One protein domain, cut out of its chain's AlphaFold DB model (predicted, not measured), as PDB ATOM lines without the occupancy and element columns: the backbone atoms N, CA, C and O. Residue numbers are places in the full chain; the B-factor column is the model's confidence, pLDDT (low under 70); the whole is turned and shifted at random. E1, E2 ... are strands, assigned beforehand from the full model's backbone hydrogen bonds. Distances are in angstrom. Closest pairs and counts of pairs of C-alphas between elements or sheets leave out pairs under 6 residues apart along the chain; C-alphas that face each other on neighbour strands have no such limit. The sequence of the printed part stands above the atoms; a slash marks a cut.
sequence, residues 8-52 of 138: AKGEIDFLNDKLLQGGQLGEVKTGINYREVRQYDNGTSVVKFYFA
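What this domain is: This is residues 8 to 52 of the 138 residues of the protein "PC-esterase domain-containing protein 1A-like" of Actinia tenebrosa (UniProt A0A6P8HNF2). With little regular structure, this is a small, elongated sheet of three strands, with residues 13 to 14 folded back beside E1 and a long loop, residues 23 to 35, between E1 and E2. The 45 printed residues include no named helix; the sheet, ordered E1 - E2 - E3, is a meander, each strand the antiparallel neighbour of the one before. The class is all strand, with 17 residues in named elements. It is only just compact, close to loose, with a radius of gyration of the C-alphas of 10.9 A and spans of 34 by 18 by 14 A.

How they stand to each other: Residues 13 to 14 pair antiparallel with residues 17 to 18 of E1, residues 17 to 22. E1 and E2, residues 36 to 41, form a hairpin, antiparallel at 156 degrees; N 18 and O 39, 2.8 A apart, are within hydrogen-bond range. E2 and E3, residues 46 to 50, form a hairpin, antiparallel at 174 degrees, with N 49 and O 38 within range at 2.8 A.

Where its parts are: E1 begins at C-alpha 17, (-32.633, 47.900, -28.701), and measures 14.0 A from first to last C-alpha. E2 measures 16.7 A. E3, 13.1 A, ends at C-alpha 50, (-20.670, 46.152, -24.925).

The domain as a whole: The C-alphas farthest apart, of Gly 31 and Thr 44, are 34.5 A apart. The printed part has no cut. The link E1 to E2 is long. No printed residue is under 70 in pLDDT.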
ATOM      1  N   ALA A   8     -35.319  48.214 -14.291       84.88
ATOM      2  CA  ALA A   8     -35.186  47.057 -15.154       84.88
ATOM      3  C   ALA A   8     -33.697  46.851 -15.463       84.88
ATOM      4  O   ALA A   8     -32.968  47.788 -15.775       84.88
ATOM      5  N   LYS A   9     -33.209  45.626 -15.264       79.94
ATOM      6  CA  LYS A   9     -31.819  45.253 -15.537       79.94
ATOM      7  C   LYS A   9     -31.819  44.013 -16.403       79.94
ATOM      8  O   LYS A   9     -32.489  43.041 -16.060       79.94
ATOM      9  N   GLY A  10     -31.044  44.044 -17.482       86.50
ATOM     10  CA  GLY A  10     -30.913  42.902 -18.381       86.50
ATOM     11  C   GLY A  10     -32.217  42.517 -19.084       86.50
ATOM     12  O   GLY A  10     -32.398  41.340 -19.373       86.50
ATOM     13  N   GLU A  11     -33.117  43.477 -19.317       92.06
ATOM     14  CA  GLU A  11     -34.356  43.285 -20.082       92.06
ATOM     15  C   GLU A  11     -34.071  42.871 -21.534       92.06
ATOM     16  O   GLU A  11     -33.066  43.296 -22.112       92.06
ATOM     17  N   ILE A  12     -34.934  42.034 -22.124       94.69
ATOM     18  CA  ILE A  12     -34.754  41.522 -23.496       94.69
ATOM     19  C   ILE A  12     -34.729  42.647 -24.532       94.69
ATOM     20  O   ILE A  12     -33.914  42.605 -25.452       94.69
ATOM     21  N   ASP A  13     -35.571  43.661 -24.375       94.69
ATOM     22  CA  ASP A  13     -35.700  44.777 -25.304       94.69
ATOM     23  C   ASP A  13     -35.991  46.082 -24.561       94.69
ATOM     24  O   ASP A  13     -36.663  46.078 -23.530       94.69
ATOM     25  N   PHE A  14     -35.448  47.193 -25.062       93.75
ATOM     26  CA  PHE A  14     -35.694  48.522 -24.512       93.75
ATOM     27  C   PHE A  14     -35.517  49.612 -25.579       93.75
ATOM     28  O   PHE A  14     -34.477  49.718 -26.217       93.75
ATOM     29  N   LEU A  15     -36.534  50.456 -25.799       92.88
ATOM     30  CA  LEU A  15     -36.490  51.534 -26.810       92.88
ATOM     31  C   LEU A  15     -35.968  51.074 -28.196       92.88
ATOM     32  O   LEU A  15     -35.228  51.797 -28.867       92.88
ATOM     33  N   ASN A  16     -36.405  49.890 -28.640       93.31
ATOM     34  CA  ASN A  16     -36.017  49.205 -29.887       93.31
ATOM     35  C   ASN A  16     -34.586  48.649 -29.938       93.31
ATOM     36  O   ASN A  16     -34.176  48.131 -30.978       93.31
ATOM     37  N   ASP A  17     -33.826  48.720 -28.849       95.81
ATOM     38  CA  ASP A  17     -32.633  47.900 -28.701       95.81
ATOM     39  C   ASP A  17     -33.003  46.488 -28.218       95.81
ATOM     40  O   ASP A  17     -34.086  46.257 -27.676       95.81
ATOM     41  N   LYS A  18     -32.117  45.523 -28.463       97.25
ATOM     42  CA  LYS A  18     -32.274  44.126 -28.059       97.25
ATOM     43  C   LYS A  18     -31.038  43.636 -27.329       97.25
ATOM     44  O   LYS A  18     -29.910  43.925 -27.730       97.25
ATOM     45  N   LEU A  19     -31.254  42.831 -26.298       96.69
ATOM     46  CA  LEU A  19     -30.223  42.067 -25.618       96.69
ATOM     47  C   LEU A  19     -29.748  40.928 -26.528       96.69
ATOM     48  O   LEU A  19     -30.553  40.147 -27.024       96.69
ATOM     49  N   LEU A  20     -28.438  40.833 -26.740       95.81
ATOM     50  CA  LEU A  20     -27.800  39.776 -27.531       95.81
ATOM     51  C   LEU A  20     -27.043  38.771 -26.655       95.81
ATOM     52  O   LEU A  20     -26.894  37.610 -27.025       95.81
ATOM     53  N   GLN A  21     -26.547  39.212 -25.498       93.88
ATOM     54  CA  GLN A  21     -25.812  38.378 -24.550       93.88
ATOM     55  C   GLN A  21     -25.970  38.929 -23.134       93.88
ATOM     56  O   GLN A  21     -25.945  40.143 -22.947       93.88
ATOM     57  N   GLY A  22     -26.028  38.045 -22.135       91.62
ATOM     58  CA  GLY A  22     -26.092  38.430 -20.725       91.62
ATOM     59  C   GLY A  22     -27.518  38.640 -20.236       91.62
ATOM     60  O   GLY A  22     -28.453  38.155 -20.865       91.62
ATOM     61  N   GLY A  23     -27.679  39.348 -19.114       87.75
ATOM     62  CA  GLY A  23     -28.992  39.670 -18.543       87.75
ATOM     63  C   GLY A  23     -29.921  38.454 -18.461       87.75
ATOM     64  O   GLY A  23     -29.548  37.425 -17.907       87.75
ATOM     65  N   GLN A  24     -31.115  38.572 -19.044       89.62
ATOM     66  CA  GLN A  24     -32.115  37.501 -19.107       89.62
ATOM     67  C   GLN A  24     -31.808  36.375 -20.116       89.62
ATOM     68  O   GLN A  24     -32.478  35.348 -20.078       89.62
ATOM     69  N   LEU A  25     -30.811  36.526 -21.000       90.31
ATOM     70  CA  LEU A  25     -30.402  35.497 -21.974       90.31
ATOM     71  C   LEU A  25     -29.345  34.518 -21.442       90.31
ATOM     72  O   LEU A  25     -28.906  33.626 -22.165       90.31
ATOM     73  N   GLY A  26     -28.898  34.679 -20.199       83.81
ATOM     74  CA  GLY A  26     -27.925  33.782 -19.590       83.81
ATOM     75  C   GLY A  26     -28.093  33.689 -18.084       83.81
ATOM     76  O   GLY A  26     -29.036  34.221 -17.503       83.81
ATOM     77  N   GLU A  27     -27.148  33.016 -17.437       81.25
ATOM     78  CA  GLU A  27     -27.069  33.047 -15.981       81.25
ATOM     79  C   GLU A  27     -26.847  34.480 -15.493       81.25
ATOM     80  O   GLU A  27     -26.025  35.225 -16.042       81.25
ATOM     81  N   VAL A  28     -27.545  34.847 -14.418       71.69
ATOM     82  CA  VAL A  28     -27.391  36.150 -13.771       71.69
ATOM     83  C   VAL A  28     -26.017  36.211 -13.108       71.69
ATOM     84  O   VAL A  28     -25.828  35.839 -11.951       71.69
ATOM     85  N   LYS A  29     -25.026  36.677 -13.866       78.00
ATOM     86  CA  LYS A  29     -23.675  36.933 -13.367       78.00
ATOM     87  C   LYS A  29     -23.629  38.312 -12.720       78.00
ATOM     88  O   LYS A  29     -24.334  39.231 -13.117       78.00
ATOM     89  N   THR A  30     -22.775  38.476 -11.718       76.12
ATOM     90  CA  THR A  30     -22.481  39.784 -11.119       76.12
ATOM     91  C   THR A  30     -20.970  39.993 -11.034       76.12
ATOM     92  O   THR A  30     -20.182  39.060 -11.215       76.12
ATOM     93  N   GLY A  31     -20.547  41.238 -10.809       79.56
ATOM     94  CA  GLY A  31     -19.132  41.582 -10.670       79.56
ATOM     95  C   GLY A  31     -18.340  41.447 -11.974       79.56
ATOM     96  O   GLY A  31     -18.853  41.697 -13.062       79.56
ATOM     97  N   ILE A  32     -17.067  41.061 -11.869       82.12
ATOM     98  CA  ILE A  32     -16.095  41.087 -12.981       82.12
ATOM     99  C   ILE A  32     -16.421  40.127 -14.139       82.12
ATOM    100  O   ILE A  32     -15.939  40.312 -15.262       82.12
ATOM    101  N   ASN A  33     -17.270  39.131 -13.880       83.50
ATOM    102  CA  ASN A  33     -17.727  38.142 -14.856       83.50
ATOM    103  C   ASN A  33     -19.027  38.552 -15.556       83.50
ATOM    104  O   ASN A  33     -19.504  37.818 -16.421       83.50
ATOM    105  N   TYR A  34     -19.600  39.704 -15.195       86.38
ATOM    106  CA  TYR A  34     -20.770  40.228 -15.881       86.38
ATOM    107  C   TYR A  34     -20.451  40.525 -17.342       86.38
ATOM    108  O   TYR A  34     -19.393  41.073 -17.663       86.38
ATOM    109  N   ARG A  35     -21.370  40.149 -18.222       87.94
ATOM    110  CA  ARG A  35     -21.320  40.435 -19.651       87.94
ATOM    111  C   ARG A  35     -22.700  40.894 -20.059       87.94
ATOM    112  O   ARG A  35     -23.685  40.310 -19.617       87.94
ATOM    113  N   GLU A  36     -22.743  41.907 -20.902       92.75
ATOM    114  CA  GLU A  36     -23.968  42.373 -21.525       92.75
ATOM    115  C   GLU A  36     -23.614  42.937 -22.894       92.75
ATOM    116  O   GLU A  36     -22.703  43.759 -23.010       92.75
ATOM    117  N   VAL A  37     -24.310  42.466 -23.924       95.56
ATOM    118  CA  VAL A  37     -24.201  43.000 -25.281       95.56
ATOM    119  C   VAL A  37     -25.595  43.359 -25.743       95.56
ATOM    120  O   VAL A  37     -26.493  42.517 -25.673       95.56
ATOM    121  N   ARG A  38     -25.778  44.590 -26.213       96.88
ATOM    122  CA  ARG A  38     -27.060  45.072 -26.735       96.88
ATOM    123  C   ARG A  38     -26.882  45.680 -28.113       96.88
ATOM    124  O   ARG A  38     -25.811  46.196 -28.424       96.88
ATOM    125  N   GLN A  39     -27.919  45.619 -28.934       97.69
ATOM    126  CA  GLN A  39     -27.909  46.212 -30.264       97.69
ATOM    127  C   GLN A  39     -29.229  46.908 -30.558       97.69
ATOM    128  O   GLN A  39     -30.294  46.304 -30.466       97.69
ATOM    129  N   TYR A  40     -29.130  48.161 -30.971       97.94
ATOM    130  CA  TYR A  40     -30.176  48.879 -31.679       97.94
ATOM    131  C   TYR A  40     -29.866  48.832 -33.175       97.94
ATOM    132  O   TYR A  40     -28.724  49.061 -33.580       97.94
ATOM    133  N   ASP A  41     -30.878  48.550 -33.986       96.62
ATOM    134  CA  ASP A  41     -30.778  48.517 -35.441       96.62
ATOM    135  C   ASP A  41     -32.112  48.965 -36.047       96.62
ATOM    136  O   ASP A  41     -33.162  48.396 -35.745       96.62
ATOM    137  N   ASN A  42     -32.070  50.003 -36.881       95.88
ATOM    138  CA  ASN A  42     -33.235  50.517 -37.603       95.88
ATOM    139  C   ASN A  42     -33.112  50.384 -39.132       95.88
ATOM    140  O   ASN A  42     -33.845  51.043 -39.867       95.88
ATOM    141  N   GLY A  43     -32.155  49.589 -39.619       95.31
ATOM    142  CA  GLY A  43     -31.853  49.393 -41.039       95.31
ATOM    143  C   GLY A  43     -30.969  50.473 -41.670       95.31
ATOM    144  O   GLY A  43     -30.412  50.244 -42.740       95.31
ATOM    145  N   THR A  44     -30.800  51.630 -41.022       95.62
ATOM    146  CA  THR A  44     -29.910  52.714 -41.491       95.62
ATOM    147  C   THR A  44     -28.751  52.986 -40.541       95.62
ATOM    148  O   THR A  44     -27.685  53.419 -40.964       95.62
ATOM    149  N   SER A  45     -28.957  52.753 -39.247       95.12
ATOM    150  CA  SER A  45     -27.988  52.983 -38.185       95.12
ATOM    151  C   SER A  45     -27.999  51.802 -37.232       95.12
ATOM    152  O   SER A  45     -29.060  51.373 -36.776       95.12
ATOM    153  N   VAL A  46     -26.802  51.325 -36.900       96.94
ATOM    154  CA  VAL A  46     -26.590  50.268 -35.914       96.94
ATOM    155  C   VAL A  46     -25.795  50.846 -34.756       96.94
ATOM    156  O   VAL A  46     -24.733  51.438 -34.952       96.94
ATOM    157  N   VAL A  47     -26.298  50.656 -33.542       97.19
ATOM    158  CA  VAL A  47     -25.574  50.968 -32.309       97.19
ATOM    159  C   VAL A  47     -25.427  49.681 -31.529       97.19
ATOM    160  O   VAL A  47     -26.421  49.065 -31.151       97.19
ATOM    161  N   LYS A  48     -24.182  49.280 -31.280       97.25
ATOM    162  CA  LYS A  48     -23.871  48.082 -30.507       97.25
ATOM    163  C   LYS A  48     -23.157  48.458 -29.221       97.25
ATOM    164  O   LYS A  48     -22.135  49.140 -29.235       97.25
ATOM    165  N   PHE A  49     -23.734  48.037 -28.107       96.25
ATOM    166  CA  PHE A  49     -23.243  48.287 -26.765       96.25
ATOM    167  C   PHE A  49     -22.582  47.030 -26.213       96.25
ATOM    168  O   PHE A  49     -23.154  45.943 -26.283       96.25
ATOM    169  N   TYR A  50     -21.407  47.205 -25.612       95.38
ATOM    170  CA  TYR A  50     -20.670  46.152 -24.925       95.38
ATOM    171  C   TYR A  50     -20.361  46.604 -23.504       95.38
ATOM    172  O   TYR A  50     -19.678  47.610 -23.291       95.38
ATOM    173  N   PHE A  51     -20.822  45.842 -22.519       91.88
ATOM    174  CA  PHE A  51     -20.460  46.083 -21.133       91.88
ATOM    175  C   PHE A  51     -19.073  45.509 -20.840       91.88
ATOM    176  O   PHE A  51     -18.884  44.295 -20.740       91.88
ATOM    177  N   ALA A  52     -18.099  46.396 -20.651       90.06
ATOM    178  CA  ALA A  52     -16.746  46.029 -20.263       90.06
ATOM    179  C   ALA A  52     -16.565  46.135 -18.744       90.06
ATOM    180  O   ALA A  52     -16.767  47.192 -18.148       90.06
TER     181      ALA A  52